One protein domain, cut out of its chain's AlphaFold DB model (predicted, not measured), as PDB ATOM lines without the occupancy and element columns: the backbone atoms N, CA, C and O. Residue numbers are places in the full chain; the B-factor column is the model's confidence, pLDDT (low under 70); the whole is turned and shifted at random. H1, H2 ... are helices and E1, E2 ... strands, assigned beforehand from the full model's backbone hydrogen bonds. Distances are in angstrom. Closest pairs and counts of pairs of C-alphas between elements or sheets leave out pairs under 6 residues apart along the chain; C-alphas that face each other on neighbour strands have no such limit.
ATOM      1  N   ARG A 395       7.530 -31.710  11.325       47.12
ATOM      2  CA  ARG A 395       6.768 -32.447  12.354       47.12
ATOM      3  C   ARG A 395       5.680 -31.636  13.041       47.12
ATOM      4  O   ARG A 395       4.811 -32.240  13.663       47.12
ATOM      5  N   TYR A 396       5.709 -30.313  12.931       56.59
ATOM      6  CA  TYR A 396       4.726 -29.450  13.562       56.59
ATOM      7  C   TYR A 396       4.153 -28.502  12.517       56.59
ATOM      8  O   TYR A 396       4.848 -27.623  12.030       56.59
ATOM      9  N   VAL A 397       2.892 -28.724  12.154       64.81
ATOM     10  CA  VAL A 397       2.081 -27.704  11.487       64.81
ATOM     11  C   VAL A 397       1.533 -26.844  12.616       64.81
ATOM     12  O   VAL A 397       0.629 -27.272  13.341       64.81
ATOM     13  N   SER A 398       2.152 -25.690  12.849       73.00
ATOM     14  CA  SER A 398       1.673 -24.754  13.860       73.00
ATOM     15  C   SER A 398       0.369 -24.096  13.406       73.00
ATOM     16  O   SER A 398       0.025 -24.105  12.227       73.00
ATOM     17  N   ALA A 399      -0.368 -23.491  14.339       76.25
ATOM     18  CA  ALA A 399      -1.520 -22.668  13.971       76.25
ATOM     19  C   ALA A 399      -1.116 -21.485  13.066       76.25
ATOM     20  O   ALA A 399      -1.908 -21.087  12.219       76.25
ATOM     21  N   ALA A 400       0.115 -20.976  13.207       76.56
ATOM     22  CA  ALA A 400       0.663 -19.947  12.326       76.56
ATOM     23  C   ALA A 400       0.883 -20.486  10.904       76.56
ATOM     24  O   ALA A 400       0.405 -19.880   9.961       76.56
ATOM     25  N   ASP A 401       1.460 -21.685  10.744       78.50
ATOM     26  CA  ASP A 401       1.655 -22.299   9.415       78.50
ATOM     27  C   ASP A 401       0.332 -22.595   8.689       78.50
ATOM     28  O   ASP A 401       0.308 -22.743   7.465       78.50
ATOM     29  N   ILE A 402      -0.760 -22.765   9.440       82.00
ATOM     30  CA  ILE A 402      -2.111 -22.909   8.888       82.00
ATOM     31  C   ILE A 402      -2.635 -21.545   8.445       82.00
ATOM     32  O   ILE A 402      -3.090 -21.429   7.312       82.00
ATOM     33  N   ALA A 403      -2.533 -20.530   9.307       83.00
ATOM     34  CA  ALA A 403      -2.980 -19.172   9.009       83.00
ATOM     35  C   ALA A 403      -2.234 -18.570   7.806       83.00
ATOM     36  O   ALA A 403      -2.878 -18.077   6.885       83.00
ATOM     37  N   ASP A 404      -0.905 -18.700   7.765       82.62
ATOM     38  CA  ASP A 404      -0.064 -18.227   6.661       82.62
ATOM     39  C   ASP A 404      -0.451 -18.911   5.343       82.62
ATOM     40  O   ASP A 404      -0.548 -18.272   4.294       82.62
ATOM     41  N   ALA A 405      -0.721 -20.221   5.395       86.06
ATOM     42  CA  ALA A 405      -1.161 -20.966   4.226       86.06
ATOM     43  C   ALA A 405      -2.557 -20.527   3.766       86.06
ATOM     44  O   ALA A 405      -2.788 -20.437   2.567       86.06
ATOM     45  N   GLU A 406      -3.501 -20.261   4.673       88.62
ATOM     46  CA  GLU A 406      -4.840 -19.779   4.305       88.62
ATOM     47  C   GLU A 406      -4.816 -18.372   3.720       88.62
ATOM     48  O   GLU A 406      -5.495 -18.114   2.724       88.62
ATOM     49  N   GLU A 407      -4.015 -17.480   4.301       87.50
ATOM     50  CA  GLU A 407      -3.801 -16.138   3.771       87.50
ATOM     51  C   GLU A 407      -3.224 -16.215   2.357       87.50
ATOM     52  O   GLU A 407      -3.809 -15.655   1.427       87.50
ATOM     53  N   ALA A 408      -2.150 -16.987   2.167       86.12
ATOM     54  CA  ALA A 408      -1.569 -17.205   0.850       86.12
ATOM     55  C   ALA A 408      -2.574 -17.859  -0.112       86.12
ATOM     56  O   ALA A 408      -2.686 -17.417  -1.251       86.12
ATOM     57  N   TYR A 409      -3.360 -18.847   0.332       88.94
ATOM     58  CA  TYR A 409      -4.379 -19.515  -0.488       88.94
ATOM     59  C   TYR A 409      -5.478 -18.551  -0.944       88.94
ATOM     60  O   TYR A 409      -5.923 -18.626  -2.086       88.94
ATOM     61  N   SER A 410      -5.901 -17.623  -0.080       86.56
ATOM     62  CA  SER A 410      -6.959 -16.651  -0.390       86.56
ATOM     63  C   SER A 410      -6.601 -15.692  -1.534       86.56
ATOM     64  O   SER A 410      -7.492 -15.135  -2.175       86.56
ATOM     65  N   GLN A 411      -5.304 -15.522  -1.805       85.12
ATOM     66  CA  GLN A 411      -4.780 -14.648  -2.856       85.12
ATOM     67  C   GLN A 411      -4.591 -15.376  -4.198       85.12
ATOM     68  O   GLN A 411      -4.310 -14.731  -5.208       85.12
ATOM     69  N   VAL A 412      -4.756 -16.702  -4.234       85.94
ATOM     70  CA  VAL A 412      -4.493 -17.531  -5.417       85.94
ATOM     71  C   VAL A 412      -5.766 -17.765  -6.227       85.94
ATOM     72  O   VAL A 412      -6.756 -18.300  -5.730       85.94
ATOM     73  N   GLN A 413      -5.724 -17.431  -7.519       82.75
ATOM     74  CA  GLN A 413      -6.859 -17.632  -8.428       82.75
ATOM     75  C   GLN A 413      -6.949 -19.066  -8.973       82.75
ATOM     76  O   GLN A 413      -8.048 -19.574  -9.187       82.75
ATOM     77  N   THR A 414      -5.807 -19.723  -9.216       85.44
ATOM     78  CA  THR A 414      -5.741 -21.064  -9.834       85.44
ATOM     79  C   THR A 414      -4.837 -22.030  -9.053       85.44
ATOM     80  O   THR A 414      -3.807 -22.469  -9.559       85.44
ATOM     81  N   PRO A 415      -5.212 -22.418  -7.818       84.88
ATOM     82  CA  PRO A 415      -4.314 -23.134  -6.905       84.88
ATOM     83  C   PRO A 415      -3.901 -24.527  -7.390       84.88
ATOM     84  O   PRO A 415      -2.834 -25.011  -7.025       84.88
ATOM     85  N   ASP A 416      -4.710 -25.172  -8.230       85.88
ATOM     86  CA  ASP A 416      -4.439 -26.523  -8.735       85.88
ATOM     87  C   ASP A 416      -3.592 -26.550 -10.018       85.88
ATOM     88  O   ASP A 416      -3.255 -27.627 -10.516       85.88
ATOM     89  N   VAL A 417      -3.243 -25.385 -10.570       86.38
ATOM     90  CA  VAL A 417      -2.479 -25.278 -11.815       86.38
ATOM     91  C   VAL A 417      -1.090 -24.728 -11.520       86.38
ATOM     92  O   VAL A 417      -0.927 -23.590 -11.095       86.38
ATOM     93  N   ILE A 418      -0.060 -25.527 -11.809       87.69
ATOM     94  CA  ILE A 418       1.323 -25.051 -11.729       87.69
ATOM     95  C   ILE A 418       1.640 -24.201 -12.957       87.69
ATOM     96  O   ILE A 418       1.909 -24.716 -14.052       87.69
ATOM     97  N   ASN A 419       1.638 -22.892 -12.728       85.31
ATOM     98  CA  ASN A 419       2.100 -21.881 -13.661       85.31
ATOM     99  C   ASN A 419       3.415 -21.300 -13.146       85.31
ATOM    100  O   ASN A 419       3.455 -20.574 -12.151       85.31
ATOM    101  N   THR A 420       4.502 -21.649 -13.831       85.69
ATOM    102  CA  THR A 420       5.824 -21.079 -13.581       85.69
ATOM    103  C   THR A 420       6.341 -20.386 -14.817       85.69
ATOM    104  O   THR A 420       6.108 -20.827 -15.945       85.69
ATOM    105  N   GLU A 421       7.111 -19.327 -14.606       80.12
ATOM    106  CA  GLU A 421       7.719 -18.574 -15.702       80.12
ATOM    107  C   GLU A 421       8.809 -19.356 -16.447       80.12
ATOM    108  O   GLU A 421       9.169 -18.996 -17.573       80.12
ATOM    109  N   PHE A 422       9.313 -20.419 -15.816       87.88
ATOM    110  CA  PHE A 422      10.405 -21.262 -16.283       87.88
ATOM    111  C   PHE A 422       9.899 -22.663 -16.630       87.88
ATOM    112  O   PHE A 422       9.413 -23.390 -15.758       87.88
ATOM    113  N   SER A 423      10.061 -23.073 -17.892       88.69
ATOM    114  CA  SER A 423       9.600 -24.393 -18.350       88.69
ATOM    115  C   SER A 423      10.344 -25.539 -17.651       88.69
ATOM    116  O   SER A 423       9.726 -26.511 -17.220       88.69
ATOM    117  N   PHE A 424      11.653 -25.371 -17.424       89.69
ATOM    118  CA  PHE A 424      12.480 -26.353 -16.722       89.69
ATOM    119  C   PHE A 424      12.080 -26.522 -15.248       89.69
ATOM    120  O   PHE A 424      12.254 -27.606 -14.693       89.69
ATOM    121  N   ILE A 425      11.532 -25.487 -14.596       92.88
ATOM    122  CA  ILE A 425      11.037 -25.609 -13.218       92.88
ATOM    123  C   ILE A 425       9.727 -26.390 -13.183       92.88
ATOM    124  O   ILE A 425       9.565 -27.252 -12.321       92.88
ATOM    125  N   LYS A 426       8.824 -26.159 -14.144       92.00
ATOM    126  CA  LYS A 426       7.545 -26.875 -14.220       92.00
ATOM    127  C   LYS A 426       7.738 -28.392 -14.255       92.00
ATOM    128  O   LYS A 426       7.146 -29.110 -13.450       92.00
ATOM    129  N   GLU A 427       8.626 -28.880 -15.119       90.69
ATOM    130  CA  GLU A 427       8.946 -30.313 -15.212       90.69
ATOM    131  C   GLU A 427       9.472 -30.882 -13.885       90.69
ATOM    132  O   GLU A 427       9.179 -32.019 -13.500       90.69
ATOM    133  N   GLN A 428      10.250 -30.086 -13.156       93.56
ATOM    134  CA  GLN A 428      10.845 -30.478 -11.886       93.56
ATOM    135  C   GLN A 428       9.828 -30.476 -10.744       93.56
ATOM    136  O   GLN A 428       9.809 -31.429  -9.963       93.56
ATOM    137  N   LEU A 429       8.929 -29.490 -10.692       93.31
ATOM    138  CA  LEU A 429       7.796 -29.463  -9.765       93.31
ATOM    139  C   LEU A 429       6.898 -30.690  -9.963       93.31
ATOM    140  O   LEU A 429       6.544 -31.370  -9.000       93.31
ATOM    141  N   GLU A 430       6.597 -31.053 -11.213       92.38
ATOM    142  CA  GLU A 430       5.822 -32.259 -11.520       92.38
ATOM    143  C   GLU A 430       6.528 -33.547 -11.066       92.38
ATOM    144  O   GLU A 430       5.891 -34.460 -10.528       92.38
ATOM    145  N   ARG A 431       7.854 -33.637 -11.238       92.56
ATOM    146  CA  ARG A 431       8.660 -34.764 -10.732       92.56
ATOM    147  C   ARG A 431       8.671 -34.820  -9.205       92.56
ATOM    148  O   ARG A 431       8.556 -35.912  -8.634       92.56
ATOM    149  N   PHE A 432       8.778 -33.673  -8.544       92.69
ATOM    150  CA  PHE A 432       8.692 -33.576  -7.094       92.69
ATOM    151  C   PHE A 432       7.334 -34.070  -6.594       92.69
ATOM    152  O   PHE A 432       7.295 -35.012  -5.809       92.69
ATOM    153  N   MET A 433       6.222 -33.549  -7.114       91.12
ATOM    154  CA  MET A 433       4.878 -33.971  -6.694       91.12
ATOM    155  C   MET A 433       4.621 -35.466  -6.925       91.12
ATOM    156  O   MET A 433       3.998 -36.140  -6.101       91.12
ATOM    157  N   LYS A 434       5.143 -36.033  -8.023       89.88
ATOM    158  CA  LYS A 434       5.036 -37.476  -8.296       89.88
ATOM    159  C   LYS A 434       5.810 -38.321  -7.286       89.88
ATOM    160  O   LYS A 434       5.327 -39.399  -6.930       89.88
ATOM    161  N   SER A 435       6.965 -37.850  -6.817       85.38
ATOM    162  CA  SER A 435       7.869 -38.602  -5.934       85.38
ATOM    163  C   SER A 435       7.635 -38.356  -4.441       85.38
ATOM    164  O   SER A 435       7.813 -39.269  -3.634       85.38
ATOM    165  N   PHE A 436       7.192 -37.162  -4.057       86.19
ATOM    166  CA  PHE A 436       6.977 -36.787  -2.669       86.19
ATOM    167  C   PHE A 436       5.633 -37.312  -2.148       86.19
ATOM    168  O   PHE A 436       4.599 -37.283  -2.822       86.19
ATOM    169  N   ARG A 437       5.639 -37.835  -0.919       83.88
ATOM    170  CA  ARG A 437       4.445 -38.344  -0.236       83.88
ATOM    171  C   ARG A 437       4.340 -37.674   1.136       83.88
ATOM    172  O   ARG A 437       5.011 -38.109   2.068       83.88
ATOM    173  N   PRO A 438       3.500 -36.632   1.264       81.00
ATOM    174  CA  PRO A 438       3.245 -35.965   2.537       81.00
ATOM    175  C   PRO A 438       2.668 -36.951   3.554       81.00
ATOM    176  O   PRO A 438       1.895 -37.844   3.184       81.00
ATOM    177  N   THR A 439       3.026 -36.790   4.829       78.06
ATOM    178  CA  THR A 439       2.520 -37.672   5.889       78.06
ATOM    179  C   THR A 439       1.004 -37.535   6.039       78.06
ATOM    180  O   THR A 439       0.430 -36.474   5.790       78.06
ATOM    181  N   LYS A 440       0.342 -38.618   6.469       76.88
ATOM    182  CA  LYS A 440      -1.109 -38.617   6.699       76.88
ATOM    183  C   LYS A 440      -1.521 -37.530   7.704       76.88
ATOM    184  O   LYS A 440      -2.439 -36.779   7.427       76.88
ATOM    185  N   SER A 441      -0.764 -37.375   8.793       76.00
ATOM    186  CA  SER A 441      -1.026 -36.352   9.813       76.00
ATOM    187  C   SER A 441      -1.012 -34.923   9.266       76.00
ATOM    188  O   SER A 441      -1.823 -34.117   9.701       76.00
ATOM    189  N   VAL A 442      -0.108 -34.593   8.338       76.44
ATOM    190  CA  VAL A 442      -0.054 -33.250   7.735       76.44
ATOM    191  C   VAL A 442      -1.243 -33.033   6.798       76.44
ATOM    192  O   VAL A 442      -1.862 -31.975   6.837       76.44
ATOM    193  N   LYS A 443      -1.596 -34.047   5.997       81.12
ATOM    194  CA  LYS A 443      -2.782 -34.003   5.126       81.12
ATOM    195  C   LYS A 443      -4.060 -33.784   5.929       81.12
ATOM    196  O   LYS A 443      -4.842 -32.910   5.576       81.12
ATOM    197  N   ASP A 444      -4.238 -34.559   6.994       81.06
ATOM    198  CA  ASP A 444      -5.419 -34.487   7.852       81.06
ATOM    199  C   ASP A 444      -5.476 -33.123   8.565       81.06
ATOM    200  O   ASP A 444      -6.521 -32.485   8.561       81.06
ATOM    201  N   MET A 445      -4.343 -32.594   9.051       82.25
ATOM    202  CA  MET A 445      -4.293 -31.286   9.720       82.25
ATOM    203  C   MET A 445      -4.762 -30.129   8.827       82.25
ATOM    204  O   MET A 445      -5.618 -29.358   9.247       82.25
ATOM    205  N   TYR A 446      -4.229 -30.006   7.605       83.31
ATOM    206  CA  TYR A 446      -4.661 -28.948   6.680       83.31
ATOM    207  C   TYR A 446      -6.104 -29.169   6.213       83.31
ATOM    208  O   TYR A 446      -6.868 -28.222   6.117       83.31
ATOM    209  N   LYS A 447      -6.527 -30.422   6.017       82.81
ATOM    210  CA  LYS A 447      -7.900 -30.726   5.599       82.81
ATOM    211  C   LYS A 447      -8.952 -30.453   6.683       82.81
ATOM    212  O   LYS A 447     -10.083 -30.113   6.350       82.81
ATOM    213  N   GLU A 448      -8.607 -30.657   7.953       82.62
ATOM    214  CA  GLU A 448      -9.510 -30.489   9.099       82.62
ATOM    215  C   GLU A 448      -9.519 -29.062   9.650       82.62
ATOM    216  O   GLU A 448     -10.529 -28.631  10.204       82.62
ATOM    217  N   LYS A 449      -8.396 -28.344   9.540       83.19
ATOM    218  CA  LYS A 449      -8.208 -27.029  10.167       83.19
ATOM    219  C   LYS A 449      -8.038 -25.876   9.186       83.19
ATOM    220  O   LYS A 449      -7.852 -24.757   9.651       83.19
ATOM    221  N   SER A 450      -8.081 -26.128   7.878       83.38
ATOM    222  CA  SER A 450      -8.037 -25.073   6.869       83.38
ATOM    223  C   SER A 450      -8.931 -25.349   5.662       83.38
ATOM    224  O   SER A 450      -9.423 -26.460   5.455       83.38
ATOM    225  N   ASN A 451      -9.124 -24.329   4.825       83.75
ATOM    226  CA  ASN A 451      -9.849 -24.456   3.555       83.75
ATOM    227  C   ASN A 451      -9.026 -25.108   2.419       83.75
ATOM    228  O   ASN A 451      -9.515 -25.245   1.294       83.75
ATOM    229  N   ILE A 452      -7.787 -25.538   2.683       87.44
ATOM    230  CA  ILE A 452      -6.850 -26.033   1.666       87.44
ATOM    231  C   ILE A 452      -7.029 -27.543   1.476       87.44
ATOM    232  O   ILE A 452      -6.520 -28.357   2.245       87.44
ATOM    233  N   GLN A 453      -7.729 -27.937   0.408       84.00
ATOM    234  CA  GLN A 453      -7.937 -29.356   0.079       84.00
ATOM    235  C   GLN A 453      -6.750 -29.967  -0.676       84.00
ATOM    236  O   GLN A 453      -6.381 -31.121  -0.439       84.00
ATOM    237  N   ASN A 454      -6.134 -29.193  -1.572       89.12
ATOM    238  CA  ASN A 454      -4.919 -29.587  -2.266       89.12
ATOM    239  C   ASN A 454      -3.701 -28.984  -1.564       89.12
ATOM    240  O   ASN A 454      -3.385 -27.810  -1.724       89.12
ATOM    241  N   ILE A 455      -2.972 -29.807  -0.815       88.69
ATOM    242  CA  ILE A 455      -1.758 -29.357  -0.122       88.69
ATOM    243  C   ILE A 455      -0.626 -28.949  -1.076       88.69
ATOM    244  O   ILE A 455       0.289 -28.254  -0.658       88.69
ATOM    245  N   PHE A 456      -0.684 -29.352  -2.348       92.38
ATOM    246  CA  PHE A 456       0.242 -28.897  -3.388       92.38
ATOM    247  C   PHE A 456      -0.252 -27.635  -4.108       92.38
ATOM    248  O   PHE A 456       0.208 -27.363  -5.213       92.38
ATOM    249  N   ALA A 457      -1.178 -26.880  -3.508       92.50
ATOM    250  CA  ALA A 457      -1.639 -25.619  -4.068       92.50
ATOM    251  C   ALA A 457      -0.459 -24.678  -4.362       92.50
ATOM    252  O   ALA A 457       0.430 -24.506  -3.522       92.50
ATOM    253  N   TRP A 458      -0.453 -24.094  -5.558       92.69
ATOM    254  CA  TRP A 458       0.627 -23.253  -6.069       92.69
ATOM    255  C   TRP A 458       0.196 -21.790  -6.150       92.69
ATOM    256  O   TRP A 458      -0.885 -21.494  -6.651       92.69
ATOM    257  N   ASN A 459       1.052 -20.884  -5.681       90.44
ATOM    258  CA  ASN A 459       0.901 -19.447  -5.852       90.44
ATOM    259  C   ASN A 459       1.742 -19.003  -7.055       90.44
ATOM    260  O   ASN A 459       2.972 -19.059  -7.028       90.44
ATOM    261  N   ASP A 460       1.069 -18.577  -8.120       86.88
ATOM    262  CA  ASP A 460       1.673 -18.119  -9.371       86.88
ATOM    263  C   ASP A 460       2.345 -16.747  -9.247       86.88
ATOM    264  O   ASP A 460       3.341 -16.503  -9.918       86.88
ATOM    265  N   VAL A 461       1.880 -15.880  -8.352       83.56
ATOM    266  CA  VAL A 461       2.517 -14.578  -8.100       83.56
ATOM    267  C   VAL A 461       3.806 -14.746  -7.297       83.56
ATOM    268  O   VAL A 461       4.842 -14.187  -7.639       83.56
ATOM    269  N   GLN A 462       3.762 -15.537  -6.224       84.81
ATOM    270  CA  GLN A 462       4.913 -15.756  -5.341       84.81
ATOM    271  C   GLN A 462       5.854 -16.864  -5.825       84.81
ATOM    272  O   GLN A 462       6.899 -17.080  -5.210       84.81
ATOM    273  N   GLN A 463       5.475 -17.585  -6.885       88.94
ATOM    274  CA  GLN A 463       6.230 -18.709  -7.436       88.94
ATOM    275  C   GLN A 463       6.619 -19.741  -6.353       88.94
ATOM    276  O   GLN A 463       7.764 -20.194  -6.263       88.94
ATOM    277  N   SER A 464       5.653 -20.109  -5.506       90.81
ATOM    278  CA  SER A 464       5.855 -21.009  -4.365       90.81
ATOM    279  C   SER A 464       4.614 -21.852  -4.046       90.81
ATOM    280  O   SER A 464       3.489 -21.518  -4.421       90.81
ATOM    281  N   PHE A 465       4.800 -22.970  -3.343       91.94
ATOM    282  CA  PHE A 465       3.688 -23.718  -2.765       91.94
ATOM    283  C   PHE A 465       3.082 -22.947  -1.593       91.94
ATOM    284  O   PHE A 465       3.787 -22.513  -0.685       91.94
ATOM    285  N   VAL A 466       1.754 -22.877  -1.576       90.00
ATOM    286  CA  VAL A 466       0.967 -22.184  -0.549       90.00
ATOM    287  C   VAL A 466       1.147 -22.821   0.829       90.00
ATOM    288  O   VAL A 466       1.134 -22.134   1.843       90.00
ATOM    289  N   VAL A 467       1.328 -24.143   0.879       89.19
ATOM    290  CA  VAL A 467       1.558 -24.870   2.130       89.19
ATOM    291  C   VAL A 467       3.053 -24.836   2.477       89.19
ATOM    292  O   VAL A 467       3.837 -25.500   1.786       89.19
ATOM    293  N   PRO A 468       3.473 -24.181   3.583       84.62
ATOM    294  CA  PRO A 468       4.887 -24.050   3.942       84.62
ATOM    295  C   PRO A 468       5.607 -25.393   4.070       84.62
ATOM    296  O   PRO A 468       6.759 -25.540   3.661       84.62
ATOM    297  N   TYR A 469       4.928 -26.419   4.594       82.00
ATOM    298  CA  TYR A 469       5.466 -27.780   4.666       82.00
ATOM    299  C   TYR A 469       5.869 -28.324   3.283       82.00
ATOM    300  O   TYR A 469       6.929 -28.940   3.139       82.00
ATOM    301  N   ILE A 470       5.042 -28.083   2.262       87.88
ATOM    302  CA  ILE A 470       5.291 -28.531   0.891       87.88
ATOM    303  C   ILE A 470       6.357 -27.670   0.223       87.88
ATOM    304  O   ILE A 470       7.257 -28.234  -0.393       87.88
ATOM    305  N   GLN A 471       6.330 -26.349   0.420       89.31
ATOM    306  CA  GLN A 471       7.362 -25.449  -0.101       89.31
ATOM    307  C   GLN A 471       8.753 -25.821   0.420       89.31
ATOM    308  O   GLN A 471       9.689 -25.997  -0.354       89.31
ATOM    309  N   ASN A 472       8.878 -26.051   1.728       81.81
ATOM    310  CA  ASN A 472      10.139 -26.488   2.320       81.81
ATOM    311  C   ASN A 472      10.575 -27.864   1.784       81.81
ATOM    312  O   ASN A 472      11.764 -28.113   1.586       81.81
ATOM    313  N   ALA A 473       9.640 -28.794   1.567       83.12
ATOM    314  CA  ALA A 473       9.959 -30.098   0.991       83.12
ATOM    315  C   ALA A 473      10.435 -29.986  -0.469       83.12
ATOM    316  O   ALA A 473      11.363 -30.700  -0.857       83.12
ATOM    317  N   TRP A 474       9.842 -29.075  -1.239       89.00
ATOM    318  CA  TRP A 474      10.237 -28.753  -2.606       89.00
ATOM    319  C   TRP A 474      11.643 -28.163  -2.671       89.00
ATOM    320  O   TRP A 474      12.485 -28.717  -3.371       89.00
ATOM    321  N   GLU A 475      11.927 -27.108  -1.905       85.88
ATOM    322  CA  GLU A 475      13.241 -26.449  -1.883       85.88
ATOM    323  C   GLU A 475      14.361 -27.446  -1.560       85.88
ATOM    324  O   GLU A 475      15.390 -27.490  -2.230       85.88
ATOM    325  N   ASN A 476      14.124 -28.339  -0.594       77.44
ATOM    326  CA  ASN A 476      15.069 -29.404  -0.259       77.44
ATOM    327  C   ASN A 476      15.245 -30.425  -1.389       77.44
ATOM    328  O   ASN A 476      16.363 -30.864  -1.666       77.44
ATOM    329  N   TRP A 477      14.145 -30.837  -2.023       86.00
ATOM    330  CA  TRP A 477      14.200 -31.759  -3.152       86.00
ATOM    331  C   TRP A 477      14.955 -31.139  -4.329       86.00
ATOM    332  O   TRP A 477      15.776 -31.820  -4.942       86.00
ATOM    333  N   PHE A 478      14.719 -29.857  -4.603       85.81
ATOM    334  CA  PHE A 478      15.367 -29.117  -5.675       85.81
ATOM    335  C   PHE A 478      16.852 -28.894  -5.395       85.81
ATOM    336  O   PHE A 478      17.664 -29.054  -6.291       85.81
ATOM    337  N   ASN A 479      17.245 -28.632  -4.150       79.81
ATOM    338  CA  ASN A 479      18.662 -28.533  -3.806       79.81
ATOM    339  C   ASN A 479      19.424 -29.855  -4.050       79.81
ATOM    340  O   ASN A 479      20.555 -29.850  -4.522       79.81
ATOM    341  N   ASP A 480      18.801 -31.005  -3.755       74.62
ATOM    342  CA  ASP A 480      19.438 -32.320  -3.929       74.62
ATOM    343  C   ASP A 480      19.317 -32.867  -5.387       74.62
ATOM    344  O   ASP A 480      20.101 -33.737  -5.770       74.62
ATOM    345  N   ASN A 481      18.342 -32.421  -6.201       81.25
ATOM    346  CA  ASN A 481      18.012 -33.030  -7.514       81.25
ATOM    347  C   ASN A 481      17.835 -32.041  -8.676       81.25
ATOM    348  O   ASN A 481      17.621 -32.470  -9.815       81.25
ATOM    349  N   GLY A 482      17.836 -30.747  -8.384       84.56
ATOM    350  CA  GLY A 482      17.440 -29.696  -9.300       84.56
ATOM    351  C   GLY A 482      18.480 -29.439 -10.380       84.56
ATOM    352  O   GLY A 482      19.685 -29.564 -10.166       84.56
ATOM    353  N   THR A 483      18.009 -29.067 -11.561       88.25
ATOM    354  CA  THR A 483      18.850 -28.695 -12.702       88.25
ATOM    355  C   THR A 483      18.352 -27.394 -13.308       88.25
ATOM    356  O   THR A 483      17.157 -27.256 -13.567       88.25
ATOM    357  N   ILE A 484      19.260 -26.455 -13.567       92.00
ATOM    358  CA  ILE A 484      18.935 -25.174 -14.202       92.00
ATOM    359  C   ILE A 484      19.259 -25.252 -15.691       92.00
ATOM    360  O   ILE A 484      20.391 -25.559 -16.067       92.00
ATOM    361  N   ASP A 485      18.278 -24.947 -16.542       91.94
ATOM    362  CA  ASP A 485      18.540 -24.717 -17.961       91.94
ATOM    363  C   ASP A 485      18.943 -23.257 -18.177       91.94
ATOM    364  O   ASP A 485      18.131 -22.387 -18.491       91.94
ATOM    365  N   TRP A 486      20.238 -22.989 -18.006       92.25
ATOM    366  CA  TRP A 486      20.813 -21.651 -18.141       92.25
ATOM    367  C   TRP A 486      20.605 -21.012 -19.519       92.25
ATOM    368  O   TRP A 486      20.786 -19.804 -19.644       92.25
ATOM    369  N   LYS A 487      20.245 -21.791 -20.552       90.62
ATOM    370  CA  LYS A 487      19.954 -21.267 -21.896       90.62
ATOM    371  C   LYS A 487      18.600 -20.565 -21.974       90.62
ATOM    372  O   LYS A 487      18.382 -19.798 -22.903       90.62
ATOM    373  N   GLN A 488      17.703 -20.833 -21.025       88.75
ATOM    374  CA  GLN A 488      16.395 -20.180 -20.933       88.75
ATOM    375  C   GLN A 488      16.439 -18.873 -20.130       88.75
ATOM    376  O   GLN A 488      15.420 -18.197 -20.014       88.75
ATOM    377  N   LEU A 489      17.595 -18.531 -19.557       92.12
ATOM    378  CA  LEU A 489      17.789 -17.349 -18.721       92.12
ATOM    379  C   LEU A 489      18.570 -16.264 -19.488       92.12
ATOM    380  O   LEU A 489      19.301 -16.595 -20.426       92.12
ATOM    381  N   PRO A 490      18.469 -14.980 -19.093       92.06
ATOM    382  CA  PRO A 490      19.286 -13.903 -19.654       92.06
ATOM    383  C   PRO A 490      20.779 -14.251 -19.674       92.06
ATOM    384  O   PRO A 490      21.298 -14.878 -18.747       92.06
ATOM    385  N   ASN A 491      21.490 -13.835 -20.724       88.69
ATOM    386  CA  ASN A 491      22.879 -14.250 -20.952       88.69
ATOM    387  C   ASN A 491      23.822 -13.885 -19.796       88.69
ATOM    388  O   ASN A 491      24.701 -14.683 -19.460       88.69
ATOM    389  N   ASP A 492      23.604 -12.727 -19.175       91.94
ATOM    390  CA  ASP A 492      24.374 -12.194 -18.050       91.94
ATOM    391  C   ASP A 492      23.891 -12.691 -16.674       91.94
ATOM    392  O   ASP A 492      24.367 -12.230 -15.640       91.94
ATOM    393  N   THR A 493      22.989 -13.677 -16.640       94.06
ATOM    394  CA  THR A 493      22.643 -14.386 -15.401       94.06
ATOM    395  C   THR A 493      23.870 -15.107 -14.856       94.06
ATOM    396  O   THR A 493      24.529 -15.852 -15.587       94.06
ATOM    397  N   THR A 494      24.130 -14.950 -13.559       92.88
ATOM    398  CA  THR A 494      25.233 -15.634 -12.858       92.88
ATOM    399  C   THR A 494      24.731 -16.621 -11.812       92.88
ATOM    400  O   THR A 494      25.410 -17.607 -11.537       92.88
ATOM    401  N   HIS A 495      23.553 -16.376 -11.235       93.00
ATOM    402  CA  HIS A 495      22.980 -17.202 -10.181       93.00
ATOM    403  C   HIS A 495      21.475 -17.390 -10.393       93.00
ATOM    404  O   HIS A 495      20.804 -16.564 -11.011       93.00
ATOM    405  N   PHE A 496      20.943 -18.480  -9.856       91.69
ATOM    406  CA  PHE A 496      19.515 -18.757  -9.789       91.69
ATOM    407  C   PHE A 496      19.156 -19.119  -8.350       91.69
ATOM    408  O   PHE A 496      19.766 -20.020  -7.773       91.69
ATOM    409  N   SER A 497      18.181 -18.427  -7.770       88.81
ATOM    410  CA  SER A 497      17.630 -18.763  -6.462       88.81
ATOM    411  C   SER A 497      16.477 -19.735  -6.642       88.81
ATOM    412  O   SER A 497      15.449 -19.388  -7.216       88.81
ATOM    413  N   PHE A 498      16.602 -20.951  -6.115       83.50
ATOM    414  CA  PHE A 498      15.472 -21.887  -6.128       83.50
ATOM    415  C   PHE A 498      14.411 -21.556  -5.074       83.50
ATOM    416  O   PHE A 498      13.293 -22.070  -5.134       83.50
ATOM    417  N   LYS A 499      14.742 -20.669  -4.133       81.56
ATOM    418  CA  LYS A 499      13.797 -20.036  -3.218       81.56
ATOM    419  C   LYS A 499      13.223 -18.790  -3.898       81.56
ATOM    420  O   LYS A 499      13.975 -17.871  -4.212       81.56
ATOM    421  N   GLY A 500      11.920 -18.794  -4.176       80.06
ATOM    422  CA  GLY A 500      11.239 -17.728  -4.932       80.06
ATOM    423  C   GLY A 500      11.453 -17.758  -6.452       80.06
ATOM    424  O   GLY A 500      10.832 -16.973  -7.153       80.06
ATOM    425  N   LEU A 501      12.279 -18.684  -6.967       89.00
ATOM    426  CA  LEU A 501      12.598 -18.840  -8.396       89.00
ATOM    427  C   LEU A 501      13.220 -17.586  -9.043       89.00
ATOM    428  O   LEU A 501      12.955 -17.278 -10.202       89.00
ATOM    429  N   ASP A 502      14.079 -16.878  -8.308       90.06
ATOM    430  CA  ASP A 502      14.669 -15.622  -8.773       90.06
ATOM    431  C   ASP A 502      15.893 -15.826  -9.675       90.06
ATOM    432  O   ASP A 502      16.805 -16.604  -9.384       90.06
ATOM    433  N   VAL A 503      15.960 -15.046 -10.751       92.75
ATOM    434  CA  VAL A 503      17.102 -14.991 -11.671       92.75
ATOM    435  C   VAL A 503      17.999 -13.828 -11.265       92.75
ATOM    436  O   VAL A 503      17.547 -12.683 -11.210       92.75
ATOM    437  N   LEU A 504      19.268 -14.118 -10.973       93.50
ATOM    438  CA  LEU A 504      20.170 -13.172 -10.325       93.50
ATOM    439  C   LEU A 504      21.461 -12.936 -11.119       93.50
ATOM    440  O   LEU A 504      22.071 -13.848 -11.694       93.50
ATOM    441  N   LYS A 505      21.928 -11.692 -11.067       93.94
ATOM    442  CA  LYS A 505      23.275 -11.292 -11.461       93.94
ATOM    443  C   LYS A 505      24.001 -10.726 -10.246       93.94
ATOM    444  O   LYS A 505      23.567  -9.723  -9.692       93.94
ATOM    445  N   ILE A 506      25.075 -11.389  -9.822       91.62
ATOM    446  CA  ILE A 506      25.883 -11.003  -8.665       91.62
ATOM    447  C   ILE A 506      27.283 -10.646  -9.157       91.62
ATOM    448  O   ILE A 506      28.010 -11.519  -9.633       91.62
ATOM    449  N   GLU A 507      27.641  -9.369  -9.045       87.81
ATOM    450  CA  GLU A 507      28.911  -8.793  -9.503       87.81
ATOM    451  C   GLU A 507      29.379  -7.758  -8.472       87.81
ATOM    452  O   GLU A 507      28.582  -6.923  -8.050       87.81
ATOM    453  N   ASP A 508      30.648  -7.813  -8.052       82.31
ATOM    454  CA  ASP A 508      31.281  -6.821  -7.162       82.31
ATOM    455  C   ASP A 508      30.431  -6.426  -5.934       82.31
ATOM    456  O   ASP A 508      30.181  -5.249  -5.675       82.31
ATOM    457  N   GLU A 509      29.952  -7.433  -5.191       81.25
ATOM    458  CA  GLU A 509      29.091  -7.292  -3.998       81.25
ATOM    459  C   GLU A 509      27.703  -6.676  -4.253       81.25
ATOM    460  O   GLU A 509      26.953  -6.417  -3.310       81.25
ATOM    461  N   ARG A 510      27.316  -6.482  -5.517       90.06
ATOM    462  CA  ARG A 510      25.968  -6.059  -5.904       90.06
ATOM    463  C   ARG A 510      25.143  -7.232  -6.384       90.06
ATOM    464  O   ARG A 510      25.638  -8.114  -7.085       90.06
ATOM    465  N   VAL A 511      23.863  -7.208  -6.036       90.31
ATOM    466  CA  VAL A 511      22.890  -8.225  -6.425       90.31
ATOM    467  C   VAL A 511      21.805  -7.572  -7.259       90.31
ATOM    468  O   VAL A 511      21.088  -6.685  -6.796       90.31
ATOM    469  N   TYR A 512      21.673  -8.044  -8.491       93.12
ATOM    470  CA  TYR A 512      20.628  -7.646  -9.412       93.12
ATOM    471  C   TYR A 512      19.634  -8.791  -9.602       93.12
ATOM    472  O   TYR A 512      20.049  -9.924  -9.844       93.12
ATOM    473  N   LYS A 513      18.333  -8.499  -9.543       92.44
ATOM    474  CA  LYS A 513      17.250  -9.430  -9.885       92.44
ATOM    475  C   LYS A 513      16.705  -9.106 -11.268       92.44
ATOM    476  O   LYS A 513      16.510  -7.935 -11.594       92.44
ATOM    477  N   TRP A 514      16.498 -10.130 -12.087       93.38
ATOM    478  CA  TRP A 514      15.869  -9.981 -13.392       93.38
ATOM    479  C   TRP A 514      14.356  -9.882 -13.230       93.38
ATOM    480  O   TRP A 514      13.748 -10.753 -12.613       93.38
ATOM    481  N   GLU A 515      13.767  -8.841 -13.810       90.19
ATOM    482  CA  GLU A 515      12.324  -8.673 -13.911       90.19
ATOM    483  C   GLU A 515      11.878  -8.984 -15.338       90.19
ATOM    484  O   GLU A 515      12.295  -8.314 -16.292       90.19
ATOM    485  N   LYS A 516      11.056 -10.024 -15.490       82.00
ATOM    486  CA  LYS A 516      10.725 -10.589 -16.800       82.00
ATOM    487  C   LYS A 516       9.728  -9.723 -17.559       82.00
ATOM    488  O   LYS A 516       9.891  -9.561 -18.764       82.00
ATOM    489  N   GLU A 517       8.746  -9.137 -16.875       84.06
ATOM    490  CA  GLU A 517       7.679  -8.350 -17.515       84.06
ATOM    491  C   GLU A 517       8.205  -7.125 -18.274       84.06
ATOM    492  O   GLU A 517       7.612  -6.687 -19.259       84.06
ATOM    493  N   ILE A 518       9.332  -6.577 -17.821       89.50
ATOM    494  CA  ILE A 518       9.952  -5.368 -18.378       89.50
ATOM    495  C   ILE A 518      11.383  -5.595 -18.873       89.50
ATOM    496  O   ILE A 518      12.057  -4.624 -19.222       89.50
ATOM    497  N   GLU A 519      11.828  -6.854 -18.894       89.00
ATOM    498  CA  GLU A 519      13.133  -7.318 -19.380       89.00
ATOM    499  C   GLU A 519      14.316  -6.486 -18.851       89.00
ATOM    500  O   GLU A 519      15.166  -6.004 -19.609       89.00
ATOM    501  N   LYS A 520      14.360  -6.262 -17.531       94.00
ATOM    502  CA  LYS A 520      15.369  -5.400 -16.891       94.00
ATOM    503  C   LYS A 520      15.934  -5.983 -15.606       94.00
ATOM    504  O   LYS A 520      15.248  -6.647 -14.840       94.00
ATOM    505  N   TRP A 521      17.192  -5.637 -15.344       94.06
ATOM    506  CA  TRP A 521      17.869  -5.905 -14.080       94.06
ATOM    507  C   TRP A 521      17.592  -4.799 -13.057       94.06
ATOM    508  O   TRP A 521      17.807  -3.620 -13.341       94.06
ATOM    509  N   PHE A 522      17.188  -5.191 -11.852       94.12
ATOM    510  CA  PHE A 522      16.961  -4.305 -10.714       94.12
ATOM    511  C   PHE A 522      17.983  -4.554  -9.622       94.12
ATOM    512  O   PHE A 522      18.168  -5.691  -9.208       94.12
ATOM    513  N   ASP A 523      18.618  -3.490  -9.137       92.81
ATOM    514  CA  ASP A 523      19.520  -3.571  -7.990       92.81
ATOM    515  C   ASP A 523      18.707  -3.822  -6.714       92.81
ATOM    516  O   ASP A 523      17.951  -2.961  -6.257       92.81
ATOM    517  N   ILE A 524      18.869  -5.017  -6.152       91.62
ATOM    518  CA  ILE A 524      18.221  -5.449  -4.916       91.62
ATOM    519  C   ILE A 524      19.226  -5.618  -3.776       91.62
ATOM    520  O   ILE A 524      18.870  -6.161  -2.736       91.62
ATOM    521  N   THR A 525      20.460  -5.129  -3.926       88.12
ATOM    522  CA  THR A 525      21.563  -5.351  -2.972       88.12
ATOM    523  C   THR A 525      21.172  -5.022  -1.527       88.12
ATOM    524  O   THR A 525      21.521  -5.747  -0.605       88.12
ATOM    525  N   LYS A 526      20.389  -3.956  -1.315       85.56
ATOM    526  CA  LYS A 526      19.936  -3.527   0.023       85.56
ATOM    527  C   LYS A 526      18.884  -4.437   0.666       85.56
ATOM    528  O   LYS A 526      18.657  -4.327   1.865       85.56
ATOM    529  N   TYR A 527      18.221  -5.270  -0.129       79.50
ATOM    530  CA  TYR A 527      17.089  -6.107   0.276       79.50
ATOM    531  C   TYR A 527      17.384  -7.601   0.119       79.50
ATOM    532  O   TYR A 527      16.529  -8.432   0.416       79.50
ATOM    533  N   PHE A 528      18.577  -7.941  -0.364       79.06
ATOM    534  CA  PHE A 528      18.990  -9.313  -0.570       79.06
ATOM    535  C   PHE A 528      19.562  -9.885   0.728       79.06
ATOM    536  O   PHE A 528      20.620  -9.463   1.193       79.06
ATOM    537  N   ASP A 529      18.851 -10.846   1.313       65.00
ATOM    538  CA  ASP A 529      19.352 -11.613   2.448       65.00
ATOM    539  C   ASP A 529      20.373 -12.647   1.944       65.00
ATOM    540  O   ASP A 529      20.072 -13.460   1.069       65.00
ATOM    541  N   ALA A 530      21.600 -12.581   2.460       54.91
ATOM    542  CA  ALA A 530      22.785 -13.253   1.924       54.91
ATOM    543  C   ALA A 530      22.848 -14.759   2.250       54.91
ATOM    544  O   ALA A 530      23.920 -15.299   2.536       54.91
ATOM    545  N   ASP A 531      21.719 -15.467   2.211       63.41
ATOM    546  CA  ASP A 531      21.702 -16.918   2.374       63.41
ATOM    547  C   ASP A 531      22.095 -17.615   1.062       63.41
ATOM    548  O   ASP A 531      21.263 -18.069   0.272       63.41
ATOM    549  N   ILE A 532      23.413 -17.704   0.849       64.56
ATOM    550  CA  ILE A 532      24.054 -18.325  -0.321       64.56
ATOM    551  C   ILE A 532      23.633 -19.795  -0.482       64.56
ATOM    552  O   ILE A 532      23.702 -20.336  -1.583       64.56
ATOM    553  N   SER A 533      23.151 -20.448   0.584       64.69
ATOM    554  CA  SER A 533      22.752 -21.860   0.535       64.69
ATOM    555  C   SER A 533      21.574 -22.143  -0.406       64.69
ATOM    556  O   SER A 533      21.396 -23.291  -0.810       64.69
ATOM    557  N   ASN A 534      20.819 -21.109  -0.803       73.38
ATOM    558  CA  ASN A 534      19.684 -21.230  -1.722       73.38
ATOM    559  C   ASN A 534      20.002 -20.819  -3.172       73.38
ATOM    560  O   ASN A 534      19.103 -20.766  -4.015       73.38
ATOM    561  N   LEU A 535      21.270 -20.515  -3.465       84.69
ATOM    562  CA  LEU A 535      21.720 -20.055  -4.774       84.69
ATOM    563  C   LEU A 535      22.451 -21.157  -5.533       84.69
ATOM    564  O   LEU A 535      23.389 -21.775  -5.034       84.69
ATOM    565  N   ILE A 536      22.075 -21.337  -6.792       84.44
ATOM    566  CA  ILE A 536      22.808 -22.157  -7.750       84.44
ATOM    567  C   ILE A 536      23.602 -21.207  -8.632       84.44
ATOM    568  O   ILE A 536      23.037 -20.290  -9.222       84.44
ATOM    569  N   LYS A 537      24.914 -21.416  -8.714       89.31
ATOM    570  CA  LYS A 537      25.804 -20.637  -9.574       89.31
ATOM    571  C   LYS A 537      25.888 -21.269 -10.967       89.31
ATOM    572  O   LYS A 537      25.975 -22.494 -11.072       89.31
ATOM    573  N   LYS A 538      25.836 -20.429 -12.004       85.00
ATOM    574  CA  LYS A 538      26.108 -20.788 -13.404       85.00
ATOM    575  C   LYS A 538      27.586 -21.084 -13.595       85.00
ATOM    576  O   LYS A 538      27.877 -22.067 -14.310       85.00
TER     577      LYS A 538
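Overview. This is residues 395 to 538 of the 538 residues of the protein "Integrase" of Shinella sp (UniProt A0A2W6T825). Two parts lie end to end along the longest axis: a loose group of four helices, H1 to H4, and a twisted sheet of five strands, E1 to E5, with no named helix on it. H2 crosses H4, which lies nearest the middle, while H1 and H3 lie toward the end away from the sheet. The printed part has 144 residues, with the four helices before the five strands; the sheet's order is E4 E3 E2 E1 E5, all antiparallel. The class is mixed, with under half of the residues in named elements. The whole is compact, with a radius of gyration of the C-alphas of 16.1 A, and spans 49 by 30 by 28 A.

Arrangement. H1, residues 399 to 410, is close to but not clearly touching H3, residues 440 to 449; their closest C-alphas, Ile 402 and Tyr 446, are 6.9 A apart. H2, residues 423 to 435, touches H4, residues 468 to 481, with residues 428 to 432 alone, the closest C-alphas being Phe 432 and Trp 474, 6.8 A; they are only just about perpendicular, at 72 degrees. Every O i to N i+4 pair is within hydrogen-bond range in H1, H3 and H4, and 8 of 9 in H2. E1, residues 495 to 497, E2, 502 to 507, E3, 510 to 515, and E4, 520 to 523, form a meander, each strand the antiparallel neighbour of the one before, in three hairpins. Within hydrogen-bond range are N 497 and O 502, 2.8 A, N 512 and O 505, 2.8 A, and N 522 and O 513, 2.8 A. E5, residues 535 to 537, is antiparallel to E1, with N 496 and O 536 at 2.8 A.

Along the chain. H1 begins at C-alpha 399, (-1.520, -22.668, 13.971); H2 measures 18.9 A and H4 19.6 A. E3 measures 16.0 A, and E5 ends at C-alpha 537, (25.804, -20.637, -9.574).

Size, cuts and confidence. The C-alphas farthest apart, Glu 448 and Asp 508, are 49.9 A apart. The printed part has no cut. The links H1 to H2, H3 to H4, H4 to E1 and E4 to E5 are long. Residues 395 to 397 and 529 to 533 have pLDDT under 70.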